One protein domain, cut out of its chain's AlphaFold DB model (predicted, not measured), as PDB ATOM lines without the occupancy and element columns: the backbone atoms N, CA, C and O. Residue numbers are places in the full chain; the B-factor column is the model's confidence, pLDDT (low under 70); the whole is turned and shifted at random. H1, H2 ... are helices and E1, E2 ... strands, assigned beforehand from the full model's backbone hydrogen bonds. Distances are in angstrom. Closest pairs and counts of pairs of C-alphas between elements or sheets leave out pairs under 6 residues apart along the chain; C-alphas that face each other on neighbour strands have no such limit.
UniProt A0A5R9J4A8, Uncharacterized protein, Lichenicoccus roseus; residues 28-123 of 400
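AT A GLANCE: This is residues 28 to 123 of the 400 residues of an uncharacterized protein of Lichenicoccus roseus (UniProt A0A5R9J4A8). A small three-stranded antiparallel sheet makes one end of the domain, and two helices, H2 and H3, packed on each other at a steep angle, make the other. The short helix H1 sits beside the sheet's strands, and a long unnamed stretch, residues 28 to 48, passes along the sheet, pairs briefly with E1 at residues 36 to 37, and then loops back to lead into E1. The printed part has 96 residues, with three named strands and three named helices in the order E1, E2, E3, H1, H2, H3. The sheet's order is E1, E2, E3, and the class is mixed, helices and strands, with under half of the residues in named elements. The whole is compact, with a radius of gyration of the C-alphas of 13.2 A and spans of 40 by 30 by 20 A.

IN THESE COORDINATES: E1 is residues 49 to 52, 10.7 A long, and begins at C-alpha 49 at (5.968, 30.940, 28.482). E2, residues 58 to 63, is the longest strand at 16.6 A. E3, residues 71 to 75, measures 13.3 A. H1, residues 76 to 80, spans 6.4 A, and H2, residues 87 to 95, spans 12.5 A. H3, residues 106 to 118, is 18.2 A long and ends at C-alpha 118 at (-10.737, 43.282, 35.410).

HOW THE PARTS SIT: The strands form a meander, each the antiparallel neighbour of the one before, with E2 the inner strand. E1 and E2 are a hairpin at 146 degrees; N 51 and O 59 are 2.9 A apart, within hydrogen-bond range. E2 and E3 are a hairpin at 148 degrees, with N 60 and O 74 at 2.8 A. H1 is on the sheet, over none of its strands, at a height of 7.6 A over the sheet, where the local plane rests on only just enough C-alphas, 6. The closest C-alphas of E2 and H1 are those of Met 60 and Trp 76, 6.2 A apart. H2 and H3 are not on the sheet. They touch, H3 with residues 112 to 117 alone, at a steep tilt of 49 degrees and opposite ways; their closest C-alphas, of Leu 92 and Ala 116, are 5.6 A apart. H1 is apart from both H2 and H3. In H1, H2 and H3 every O i to N i+4 pair is within hydrogen-bond range.

THE WHOLE: The two C-alphas farthest apart, of Arg 29 and Gly 123, are 42.1 A apart. The printed part has no cut, and no link between named elements is long. The mean pLDDT of the printed part is 86.7; residues 28 to 33 and 99 to 100 are under 70.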
ATOM      1  N   ALA A  28      20.283  27.477  23.684       40.50
ATOM      2  CA  ALA A  28      21.430  27.488  24.575       40.50
ATOM      3  C   ALA A  28      21.428  26.200  25.417       40.50
ATOM      4  O   ALA A  28      20.432  25.861  26.052       40.50
ATOM      5  N   ARG A  29      22.567  25.496  25.469       40.72
ATOM      6  CA  ARG A  29      22.746  24.265  26.270       40.72
ATOM      7  C   ARG A  29      22.616  24.475  27.789       40.72
ATOM      8  O   ARG A  29      22.579  23.497  28.527       40.72
ATOM      9  N   ARG A  30      22.545  25.721  28.274       42.94
ATOM     10  CA  ARG A  30      22.203  26.031  29.670       42.94
ATOM     11  C   ARG A  30      20.695  26.206  29.781       42.94
ATOM     12  O   ARG A  30      20.165  27.283  29.514       42.94
ATOM     13  N   ILE A  31      20.016  25.138  30.186       48.53
ATOM     14  CA  ILE A  31      18.608  25.201  30.563       48.53
ATOM     15  C   ILE A  31      18.530  25.993  31.874       48.53
ATOM     16  O   ILE A  31      18.776  25.462  32.952       48.53
ATOM     17  N   GLY A  32      18.285  27.298  31.761       54.09
ATOM     18  CA  GLY A  32      17.895  28.136  32.893       54.09
ATOM     19  C   GLY A  32      16.520  27.739  33.438       54.09
ATOM     20  O   GLY A  32      15.827  26.910  32.846       54.09
ATOM     21  N   VAL A  33      16.140  28.359  34.558       59.34
ATOM     22  CA  VAL A  33      14.864  28.169  35.272       59.34
ATOM     23  C   VAL A  33      13.688  28.026  34.287       59.34
ATOM     24  O   VAL A  33      13.588  28.828  33.349       59.34
ATOM     25  N   PRO A  34      12.807  27.018  34.455       74.50
ATOM     26  CA  PRO A  34      11.633  26.862  33.603       74.50
ATOM     27  C   PRO A  34      10.785  28.137  33.646       74.50
ATOM     28  O   PRO A  34      10.462  28.635  34.720       74.50
ATOM     29  N   GLY A  35      10.428  28.679  32.480       89.56
ATOM     30  CA  GLY A  35       9.562  29.858  32.427       89.56
ATOM     31  C   GLY A  35       8.132  29.557  32.875       89.56
ATOM     32  O   GLY A  35       7.687  28.409  32.856       89.56
ATOM     33  N   VAL A  36       7.405  30.608  33.236       93.44
ATOM     34  CA  VAL A  36       6.007  30.596  33.676       93.44
ATOM     35  C   VAL A  36       5.073  30.641  32.469       93.44
ATOM     36  O   VAL A  36       5.307  31.410  31.538       93.44
ATOM     37  N   GLY A  37       4.014  29.832  32.462       92.88
ATOM     38  CA  GLY A  37       2.989  29.856  31.418       92.88
ATOM     39  C   GLY A  37       2.208  31.166  31.414       92.88
ATOM     40  O   GLY A  37       1.707  31.590  32.452       92.88
ATOM     41  N   LEU A  38       2.067  31.800  30.248       94.00
ATOM     42  CA  LEU A  38       1.363  33.074  30.135       94.00
ATOM     43  C   LEU A  38      -0.119  32.909  29.765       94.00
ATOM     44  O   LEU A  38      -0.425  32.260  28.765       94.00
ATOM     45  N   PRO A  39      -1.011  33.608  30.499       92.38
ATOM     46  CA  PRO A  39      -2.332  34.159  30.230       92.38
ATOM     47  C   PRO A  39      -2.891  34.416  28.843       92.38
ATOM     48  O   PRO A  39      -4.034  34.857  28.763       92.38
ATOM     49  N   LEU A  40      -2.146  34.194  27.766       91.75
ATOM     50  CA  LEU A  40      -2.443  34.850  26.498       91.75
ATOM     51  C   LEU A  40      -3.699  34.306  25.827       91.75
ATOM     52  O   LEU A  40      -4.080  33.143  26.014       91.75
ATOM     53  N   THR A  41      -4.334  35.205  25.090       87.62
ATOM     54  CA  THR A  41      -5.645  35.068  24.456       87.62
ATOM     55  C   THR A  41      -5.532  34.984  22.936       87.62
ATOM     56  O   THR A  41      -6.379  34.363  22.289       87.62
ATOM     57  N   GLY A  42      -4.455  35.534  22.363       84.50
ATOM     58  CA  GLY A  42      -4.093  35.350  20.964       84.50
ATOM     59  C   GLY A  42      -3.903  33.863  20.615       84.50
ATOM     60  O   GLY A  42      -3.203  33.146  21.333       84.50
ATOM     61  N   PRO A  43      -4.499  33.367  19.514       78.69
ATOM     62  CA  PRO A  43      -4.465  31.946  19.165       78.69
ATOM     63  C   PRO A  43      -3.052  31.439  18.851       78.69
ATOM     64  O   PRO A  43      -2.729  30.302  19.184       78.69
ATOM     65  N   ASP A  44      -2.199  32.285  18.271       82.69
ATOM     66  CA  ASP A  44      -0.802  31.952  17.964       82.69
ATOM     67  C   ASP A  44       0.133  32.084  19.176       82.69
ATOM     68  O   ASP A  44       1.312  31.754  19.096       82.69
ATOM     69  N   LEU A  45      -0.404  32.533  20.313       87.56
ATOM     70  CA  LEU A  45       0.317  32.738  21.568       87.56
ATOM     71  C   LEU A  45       0.008  31.643  22.605       87.56
ATOM     72  O   LEU A  45       0.447  31.714  23.756       87.56
ATOM     73  N   VAL A  46      -0.768  30.623  22.223       83.19
ATOM     74  CA  VAL A  46      -1.111  29.500  23.100       83.19
ATOM     75  C   VAL A  46       0.146  28.705  23.444       83.19
ATOM     76  O   VAL A  46       0.895  28.283  22.569       83.19
ATOM     77  N   GLY A  47       0.356  28.471  24.740       83.69
ATOM     78  CA  GLY A  47       1.527  27.751  25.243       83.69
ATOM     79  C   GLY A  47       2.785  28.612  25.371       83.69
ATOM     80  O   GLY A  47       3.815  28.084  25.785       83.69
ATOM     81  N   LEU A  48       2.710  29.918  25.076       90.69
ATOM     82  CA  LEU A  48       3.823  30.826  25.330       90.69
ATOM     83  C   LEU A  48       4.146  30.858  26.826       90.69
ATOM     84  O   LEU A  48       3.256  30.959  27.681       90.69
ATOM     85  N   ARG A  49       5.435  30.788  27.131       93.56
ATOM     86  CA  ARG A  49       5.968  30.940  28.482       93.56
ATOM     87  C   ARG A  49       6.861  32.171  28.542       93.56
ATOM     88  O   ARG A  49       7.387  32.600  27.520       93.56
ATOM     89  N   ALA A  50       7.064  32.710  29.734       94.06
ATOM     90  CA  ALA A  50       7.995  33.802  29.966       94.06
ATOM     91  C   ALA A  50       8.930  33.510  31.132       94.06
ATOM     92  O   ALA A  50       8.585  32.783  32.061       94.06
ATOM     93  N   ARG A  51      10.118  34.096  31.095       93.00
ATOM     94  CA  ARG A  51      11.056  34.122  32.217       93.00
ATOM     95  C   ARG A  51      11.729  35.484  32.280       93.00
ATOM     96  O   ARG A  51      11.698  36.232  31.310       93.00
ATOM     97  N   VAL A  52      12.367  35.775  33.402       91.31
ATOM     98  CA  VAL A  52      13.279  36.917  33.494       91.31
ATOM     99  C   VAL A  52      14.646  36.462  32.984       91.31
ATOM    100  O   VAL A  52      15.187  35.463  33.464       91.31
ATOM    101  N   GLY A  53      15.155  37.139  31.957       88.94
ATOM    102  CA  GLY A  53      16.470  36.904  31.372       88.94
ATOM    103  C   GLY A  53      17.603  37.422  32.257       88.94
ATOM    104  O   GLY A  53      17.383  38.097  33.261       88.94
ATOM    105  N   ALA A  54      18.847  37.142  31.864       86.62
ATOM    106  CA  ALA A  54      20.025  37.597  32.612       86.62
ATOM    107  C   ALA A  54      20.160  39.133  32.646       86.62
ATOM    108  O   ALA A  54      20.744  39.674  33.579       86.62
ATOM    109  N   SER A  55      19.610  39.828  31.645       86.75
ATOM    110  CA  SER A  55      19.542  41.293  31.597       86.75
ATOM    111  C   SER A  55      18.460  41.887  32.503       86.75
ATOM    112  O   SER A  55      18.343  43.104  32.574       86.75
ATOM    113  N   GLY A  56      17.650  41.054  33.164       87.75
ATOM    114  CA  GLY A  56      16.468  41.494  33.898       87.75
ATOM    115  C   GLY A  56      15.236  41.702  33.016       87.75
ATOM    116  O   GLY A  56      14.164  41.922  33.557       87.75
ATOM    117  N   GLU A  57      15.357  41.579  31.692       90.12
ATOM    118  CA  GLU A  57      14.245  41.734  30.748       90.12
ATOM    119  C   GLU A  57      13.367  40.482  30.664       90.12
ATOM    120  O   GLU A  57      13.800  39.363  30.958       90.12
ATOM    121  N   LEU A  58      12.121  40.654  30.221       92.25
ATOM    122  CA  LEU A  58      11.197  39.540  30.035       92.25
ATOM    123  C   LEU A  58      11.498  38.789  28.723       92.25
ATOM    124  O   LEU A  58      11.268  39.290  27.623       92.25
ATOM    125  N   GLU A  59      11.974  37.552  28.841       93.69
ATOM    126  CA  GLU A  59      12.231  36.652  27.716       93.69
ATOM    127  C   GLU A  59      11.043  35.718  27.480       93.69
ATOM    128  O   GLU A  59      10.513  35.100  28.407       93.69
ATOM    129  N   MET A  60      10.656  35.572  26.218       94.19
ATOM    130  CA  MET A  60       9.593  34.694  25.750       94.19
ATOM    131  C   MET A  60      10.172  33.343  25.339       94.19
ATOM    132  O   MET A  60      11.187  33.269  24.649       94.19
ATOM    133  N   LEU A  61       9.499  32.273  25.745       92.19
ATOM    134  CA  LEU A  61       9.863  30.891  25.468       92.19
ATOM    135  C   LEU A  61       8.779  30.257  24.594       92.19
ATOM    136  O   LEU A  61       7.631  30.116  25.026       92.19
ATOM    137  N   ILE A  62       9.156  29.840  23.386       87.44
ATOM    138  CA  ILE A  62       8.277  29.136  22.446       87.44
ATOM    139  C   ILE A  62       8.818  27.729  22.209       87.44
ATOM    140  O   ILE A  62       9.986  27.552  21.859       87.44
ATOM    141  N   GLY A  63       7.968  26.715  22.372       83.25
ATOM    142  CA  GLY A  63       8.290  25.362  21.917       83.25
ATOM    143  C   GLY A  63       8.519  25.339  20.405       83.25
ATOM    144  O   GLY A  63       7.913  26.118  19.675       83.25
ATOM    145  N   ASN A  64       9.402  24.466  19.919       79.94
ATOM    146  CA  ASN A  64       9.717  24.405  18.494       79.94
ATOM    147  C   ASN A  64       8.440  24.249  17.635       79.94
ATOM    148  O   ASN A  64       7.770  23.217  17.736       79.94
ATOM    149  N   PRO A  65       8.112  25.219  16.758       72.81
ATOM    150  CA  PRO A  65       6.892  25.162  15.955       72.81
ATOM    151  C   PRO A  65       6.892  23.987  14.967       72.81
ATOM    152  O   PRO A  65       5.827  23.520  14.580       72.81
ATOM    153  N   GLY A  66       8.071  23.471  14.598       78.06
ATOM    154  CA  GLY A  66       8.223  22.265  13.781       78.06
ATOM    155  C   GLY A  66       7.999  20.954  14.543       78.06
ATOM    156  O   GLY A  66       8.247  19.890  13.991       78.06
ATOM    157  N   GLY A  67       7.603  21.005  15.819       72.62
ATOM    158  CA  GLY A  67       7.325  19.829  16.648       72.62
ATOM    159  C   GLY A  67       8.561  19.078  17.156       72.62
ATOM    160  O   GLY A  67       8.427  18.175  17.983       72.62
ATOM    161  N   GLY A  68       9.757  19.460  16.698       77.81
ATOM    162  CA  GLY A  68      11.027  18.907  17.163       77.81
ATOM    163  C   GLY A  68      11.355  19.281  18.611       77.81
ATOM    164  O   GLY A  68      10.686  20.092  19.250       77.81
ATOM    165  N   ARG A  69      12.437  18.711  19.146       78.94
ATOM    166  CA  ARG A  69      12.929  19.081  20.481       78.94
ATOM    167  C   ARG A  69      13.535  20.488  20.453       78.94
ATOM    168  O   ARG A  69      14.167  20.875  19.472       78.94
ATOM    169  N   GLY A  70      13.365  21.234  21.543       81.94
ATOM    170  CA  GLY A  70      13.976  22.549  21.737       81.94
ATOM    171  C   GLY A  70      12.974  23.648  22.086       81.94
ATOM    172  O   GLY A  70      11.775  23.535  21.831       81.94
ATOM    173  N   ILE A  71      13.503  24.713  22.684       84.62
ATOM    174  CA  ILE A  71      12.769  25.919  23.064       84.62
ATOM    175  C   ILE A  71      13.496  27.100  22.425       84.62
ATOM    176  O   ILE A  71      14.709  27.242  22.585       84.62
ATOM    177  N   TYR A  72      12.754  27.924  21.696       88.44
ATOM    178  CA  TYR A  72      13.222  29.204  21.189       88.44
ATOM    179  C   TYR A  72      13.044  30.264  22.265       88.44
ATOM    180  O   TYR A  72      12.002  30.318  22.920       88.44
ATOM    181  N   VAL A  73      14.067  31.099  22.425       91.25
ATOM    182  CA  VAL A  73      14.061  32.231  23.351       91.25
ATOM    183  C   VAL A  73      14.147  33.511  22.532       91.25
ATOM    184  O   VAL A  73      14.993  33.611  21.642       91.25
ATOM    185  N   GLY A  74      13.267  34.468  22.808       92.12
ATOM    186  CA  GLY A  74      13.239  35.758  22.122       92.12
ATOM    187  C   GLY A  74      12.582  36.843  22.967       92.12
ATOM    188  O   GLY A  74      12.014  36.556  24.019       92.12
ATOM    189  N   SER A  75      12.662  38.095  22.521       94.00
ATOM    190  CA  SER A  75      11.985  39.206  23.196       94.00
ATOM    191  C   SER A  75      10.484  39.223  22.895       94.00
ATOM    192  O   SER A  75      10.002  38.549  21.979       94.00
ATOM    193  N   TRP A  76       9.726  40.028  23.637       93.12
ATOM    194  CA  TRP A  76       8.317  40.248  23.317       93.12
ATOM    195  C   TRP A  76       8.119  40.931  21.954       93.12
ATOM    196  O   TRP A  76       7.195  40.574  21.222       93.12
ATOM    197  N   GLU A  77       8.998  41.853  21.544       93.19
ATOM    198  CA  GLU A  77       8.907  42.479  20.218       93.19
ATOM    199  C   GLU A  77       9.048  41.450  19.092       93.19
ATOM    200  O   GLU A  77       8.316  41.519  18.104       93.19
ATOM    201  N   ALA A  78       9.931  40.462  19.261       91.75
ATOM    202  CA  ALA A  78      10.103  39.372  18.303       91.75
ATOM    203  C   ALA A  78       8.807  38.565  18.106       91.75
ATOM    204  O   ALA A  78       8.458  38.221  16.975       91.75
ATOM    205  N   ILE A  79       8.068  38.312  19.191       90.88
ATOM    206  CA  ILE A  79       6.767  37.632  19.146       90.88
ATOM    207  C   ILE A  79       5.737  38.460  18.380       90.88
ATOM    208  O   ILE A  79       5.019  37.927  17.536       90.88
ATOM    209  N   ARG A  80       5.679  39.773  18.632       92.31
ATOM    210  CA  ARG A  80       4.705  40.683  18.000       92.31
ATOM    211  C   ARG A  80       4.865  40.809  16.486       92.31
ATOM    212  O   ARG A  80       3.935  41.235  15.812       92.31
ATOM    213  N   LEU A  81       6.029  40.451  15.948       91.56
ATOM    214  CA  LEU A  81       6.259  40.403  14.504       91.56
ATOM    215  C   LEU A  81       5.665  39.149  13.850       91.56
ATOM    216  O   LEU A  81       5.475  39.130  12.636       91.56
ATOM    217  N   GLN A  82       5.385  38.108  14.636       88.69
ATOM    218  CA  GLN A  82       4.878  36.816  14.159       88.69
ATOM    219  C   GLN A  82       3.427  36.551  14.573       88.69
ATOM    220  O   GLN A  82       2.757  35.729  13.955       88.69
ATOM    221  N   ALA A  83       2.944  37.237  15.606       89.81
ATOM    222  CA  ALA A  83       1.605  37.078  16.145       89.81
ATOM    223  C   ALA A  83       0.984  38.437  16.476       89.81
ATOM    224  O   ALA A  83       1.674  39.379  16.866       89.81
ATOM    225  N   THR A  84      -0.341  38.516  16.382       91.69
ATOM    226  CA  THR A  84      -1.105  39.712  16.748       91.69
ATOM    227  C   THR A  84      -1.642  39.551  18.173       91.69
ATOM    228  O   THR A  84      -2.665  38.879  18.349       91.69
ATOM    229  N   PRO A  85      -0.984  40.113  19.207       93.12
ATOM    230  CA  PRO A  85      -1.506  40.049  20.568       93.12
ATOM    231  C   PRO A  85      -2.816  40.826  20.688       93.12
ATOM    232  O   PRO A  85      -3.031  41.826  19.999       93.12
ATOM    233  N   SER A  86      -3.689  40.392  21.596       93.00
ATOM    234  CA  SER A  86      -4.864  41.185  21.957       93.00
ATOM    235  C   SER A  86      -4.484  42.392  22.833       93.00
ATOM    236  O   SER A  86      -3.358  42.506  23.332       93.00
ATOM    237  N   LEU A  87      -5.446  43.293  23.069       94.94
ATOM    238  CA  LEU A  87      -5.279  44.372  24.052       94.94
ATOM    239  C   LEU A  87      -5.042  43.815  25.463       94.94
ATOM    240  O   LEU A  87      -4.180  44.313  26.179       94.94
ATOM    241  N   HIS A  88      -5.744  42.739  25.830       94.88
ATOM    242  CA  HIS A  88      -5.532  42.051  27.102       94.88
ATOM    243  C   HIS A  88      -4.112  41.488  27.214       94.88
ATOM    244  O   HIS A  88      -3.473  41.638  28.248       94.88
ATOM    245  N   ASP A  89      -3.605  40.860  26.150       95.56
ATOM    246  CA  ASP A  89      -2.260  40.274  26.128       95.56
ATOM    247  C   ASP A  89      -1.176  41.344  26.280       95.56
ATOM    248  O   ASP A  89      -0.211  41.154  27.020       95.56
ATOM    249  N   SER A  90      -1.367  42.485  25.615       95.19
ATOM    250  CA  SER A  90      -0.473  43.640  25.731       95.19
ATOM    251  C   SER A  90      -0.482  44.187  27.160       95.19
ATOM    252  O   SER A  90       0.582  44.334  27.760       95.19
ATOM    253  N   ARG A  91      -1.673  44.371  27.749       96.44
ATOM    254  CA  ARG A  91      -1.825  44.835  29.133       96.44
ATOM    255  C   ARG A  91      -1.206  43.878  30.149       96.44
ATOM    256  O   ARG A  91      -0.513  44.313  31.063       96.44
ATOM    257  N   LEU A  92      -1.432  42.574  29.994       95.81
ATOM    258  CA  LEU A  92      -0.837  41.556  30.859       95.81
ATOM    259  C   LEU A  92       0.689  41.684  30.881       95.81
ATOM    260  O   LEU A  92       1.298  41.626  31.944       95.81
ATOM    261  N   LEU A  93       1.314  41.872  29.722       95.06
ATOM    262  CA  LEU A  93       2.767  41.974  29.646       95.06
ATOM    263  C   LEU A  93       3.309  43.300  30.166       95.06
ATOM    264  O   LEU A  93       4.409  43.300  30.703       95.06
ATOM    265  N   GLU A  94       2.550  44.392  30.075       94.75
ATOM    266  CA  GLU A  94       2.866  45.640  30.783       94.75
ATOM    267  C   GLU A  94       2.893  45.426  32.304       94.75
ATOM    268  O   GLU A  94       3.858  45.807  32.961       94.75
ATOM    269  N   LEU A  95       1.879  44.754  32.863       94.69
ATOM    270  CA  LEU A  95       1.800  44.442  34.299       94.69
ATOM    271  C   LEU A  95       2.897  43.466  34.763       94.69
ATOM    272  O   LEU A  95       3.299  43.459  35.928       94.69
ATOM    273  N   LEU A  96       3.380  42.620  33.851       94.69
ATOM    274  CA  LEU A  96       4.459  41.666  34.108       94.69
ATOM    275  C   LEU A  96       5.846  42.208  33.814       94.69
ATOM    276  O   LEU A  96       6.812  41.484  34.080       94.69
ATOM    277  N   GLN A  97       5.962  43.446  33.322       91.75
ATOM    278  CA  GLN A  97       7.266  44.065  33.180       91.75
ATOM    279  C   GLN A  97       8.005  43.951  34.519       91.75
ATOM    280  O   GLN A  97       7.406  44.159  35.584       91.75
ATOM    281  N   PRO A  98       9.274  43.525  34.501       78.44
ATOM    282  CA  PRO A  98      10.061  43.348  35.708       78.44
ATOM    283  C   PRO A  98      10.351  44.708  36.365       78.44
ATOM    284  O   PRO A  98      11.419  45.288  36.230       78.44
ATOM    285  N   GLY A  99       9.371  45.233  37.102       67.81
ATOM    286  CA  GLY A  99       9.529  46.356  38.016       67.81
ATOM    287  C   GLY A  99      10.059  45.881  39.370       67.81
ATOM    288  O   GLY A  99       9.641  44.839  39.877       67.81
ATOM    289  N   ALA A 100      10.984  46.649  39.952       59.56
ATOM    290  CA  ALA A 100      11.481  46.497  41.327       59.56
ATOM    291  C   ALA A 100      12.009  45.096  41.725       59.56
ATOM    292  O   ALA A 100      12.027  44.760  42.906       59.56
ATOM    293  N   GLY A 101      12.448  44.273  40.765       71.38
ATOM    294  CA  GLY A 101      13.093  42.983  41.048       71.38
ATOM    295  C   GLY A 101      12.163  41.873  41.551       71.38
ATOM    296  O   GLY A 101      12.649  40.830  41.985       71.38
ATOM    297  N   ALA A 102      10.837  42.048  41.485       83.50
ATOM    298  CA  ALA A 102       9.911  40.992  41.885       83.50
ATOM    299  C   ALA A 102      10.076  39.750  40.977       83.50
ATOM    300  O   ALA A 102      10.101  39.896  39.748       83.50
ATOM    301  N   PRO A 103      10.137  38.522  41.532       89.06
ATOM    302  CA  PRO A 103      10.277  37.312  40.730       89.06
ATOM    303  C   PRO A 103       9.039  37.076  39.856       89.06
ATOM    304  O   PRO A 103       7.912  37.453  40.198       89.06
ATOM    305  N   LEU A 104       9.238  36.447  38.697       93.00
ATOM    306  CA  LEU A 104       8.138  35.991  37.853       93.00
ATOM    307  C   LEU A 104       7.676  34.616  38.344       93.00
ATOM    308  O   LEU A 104       8.415  33.639  38.250       93.00
ATOM    309  N   THR A 105       6.454  34.540  38.868       93.62
ATOM    310  CA  THR A 105       5.870  33.309  39.418       93.62
ATOM    311  C   THR A 105       4.507  33.013  38.787       93.62
ATOM    312  O   THR A 105       3.851  33.944  38.304       93.62
ATOM    313  N   PRO A 106       4.031  31.751  38.810       95.12
ATOM    314  CA  PRO A 106       2.696  31.403  38.313       95.12
ATOM    315  C   PRO A 106       1.577  32.243  38.940       95.12
ATOM    316  O   PRO A 106       0.659  32.678  38.246       95.12
ATOM    317  N   ASP A 107       1.669  32.523  40.240       94.00
ATOM    318  CA  ASP A 107       0.641  33.288  40.945       94.00
ATOM    319  C   ASP A 107       0.707  34.787  40.640       94.00
ATOM    320  O   ASP A 107      -0.347  35.403  40.478       94.00
ATOM    321  N   ARG A 108       1.902  35.362  40.431       94.62
ATOM    322  CA  ARG A 108       2.039  36.741  39.929       94.62
ATOM    323  C   ARG A 108       1.447  36.884  38.530       94.62
ATOM    324  O   ARG A 108       0.689  37.813  38.274       94.62
ATOM    325  N   VAL A 109       1.765  35.947  37.636       95.62
ATOM    326  CA  VAL A 109       1.229  35.925  36.268       95.62
ATOM    327  C   VAL A 109      -0.294  35.836  36.269       95.62
ATOM    328  O   VAL A 109      -0.968  36.540  35.518       95.62
ATOM    329  N   ARG A 110      -0.853  35.016  37.156       94.75
ATOM    330  CA  ARG A 110      -2.297  34.902  37.335       94.75
ATOM    331  C   ARG A 110      -2.922  36.187  37.886       94.75
ATOM    332  O   ARG A 110      -3.949  36.607  37.360       94.75
ATOM    333  N   ALA A 111      -2.330  36.795  38.911       94.69
ATOM    334  CA  ALA A 111      -2.829  38.041  39.492       94.69
ATOM    335  C   ALA A 111      -2.859  39.170  38.449       94.69
ATOM    336  O   ALA A 111      -3.896  39.809  38.279       94.69
ATOM    337  N   ALA A 112      -1.778  39.325  37.675       96.00
ATOM    338  CA  ALA A 112      -1.699  40.286  36.576       96.00
ATOM    339  C   ALA A 112      -2.737  40.006  35.475       96.00
ATOM    340  O   ALA A 112      -3.327  40.929  34.921       96.00
ATOM    341  N   ALA A 113      -3.017  38.734  35.174       94.94
ATOM    342  CA  ALA A 113      -4.055  38.380  34.207       94.94
ATOM    343  C   ALA A 113      -5.468  38.698  34.716       94.94
ATOM    344  O   ALA A 113      -6.296  39.170  33.943       94.94
ATOM    345  N   LEU A 114      -5.750  38.486  36.007       94.94
ATOM    346  CA  LEU A 114      -7.017  38.924  36.599       94.94
ATOM    347  C   LEU A 114      -7.138  40.451  36.595       94.94
ATOM    348  O   LEU A 114      -8.212  40.973  36.321       94.94
ATOM    349  N   GLU A 115      -6.053  41.172  36.855       96.25
ATOM    350  CA  GLU A 115      -6.042  42.633  36.786       96.25
ATOM    351  C   GLU A 115      -6.332  43.133  35.365       96.25
ATOM    352  O   GLU A 115      -7.318  43.843  35.163       96.25
ATOM    353  N   ALA A 116      -5.587  42.653  34.365       95.88
ATOM    354  CA  ALA A 116      -5.827  42.983  32.959       95.88
ATOM    355  C   ALA A 116      -7.257  42.624  32.507       95.88
ATOM    356  O   ALA A 116      -7.912  43.389  31.795       95.88
ATOM    357  N   ALA A 117      -7.786  41.471  32.926       94.31
ATOM    358  CA  ALA A 117      -9.163  41.090  32.630       94.31
ATOM    359  C   ALA A 117     -10.180  42.009  33.330       94.31
ATOM    360  O   ALA A 117     -11.175  42.394  32.711       94.31
ATOM    361  N   GLY A 118      -9.917  42.394  34.584       96.00
ATOM    362  CA  GLY A 118     -10.737  43.282  35.410       96.00
ATOM    363  C   GLY A 118     -10.886  44.697  34.846       96.00
ATOM    364  O   GLY A 118     -11.930  45.320  35.055       96.00
ATOM    365  N   GLU A 119      -9.906  45.162  34.070       96.62
ATOM    366  CA  GLU A 119      -9.957  46.419  33.306       96.62
ATOM    367  C   GLU A 119     -10.903  46.347  32.088       96.62
ATOM    368  O   GLU A 119     -11.339  47.369  31.565       96.62
ATOM    369  N   GLY A 120     -11.307  45.143  31.667       94.44
ATOM    370  CA  GLY A 120     -12.333  44.942  30.641       94.44
ATOM    371  C   GLY A 120     -11.825  44.711  29.223       94.44
ATOM    372  O   GLY A 120     -12.648  44.614  28.311       94.44
ATOM    373  N   PHE A 121     -10.520  44.508  29.024       90.00
ATOM    374  CA  PHE A 121      -9.948  44.168  27.712       90.00
ATOM    375  C   PHE A 121     -10.463  42.843  27.126       90.00
ATOM    376  O   PHE A 121     -10.401  42.635  25.917       90.00
ATOM    377  N   CYS A 122     -11.028  41.971  27.966       88.12
ATOM    378  CA  CYS A 122     -11.689  40.720  27.574       88.12
ATOM    379  C   CYS A 122     -13.227  40.831  27.496       88.12
ATOM    380  O   CYS A 122     -13.919  39.818  27.365       88.12
ATOM    381  N   GLY A 123     -13.780  42.043  27.602       91.50
ATOM    382  CA  GLY A 123     -15.217  42.320  27.632       91.50
ATOM    383  C   GLY A 123     -15.822  42.365  29.042       91.50
ATOM    384  O   GLY A 123     -15.244  41.896  30.022       91.50
TER     385      GLY A 123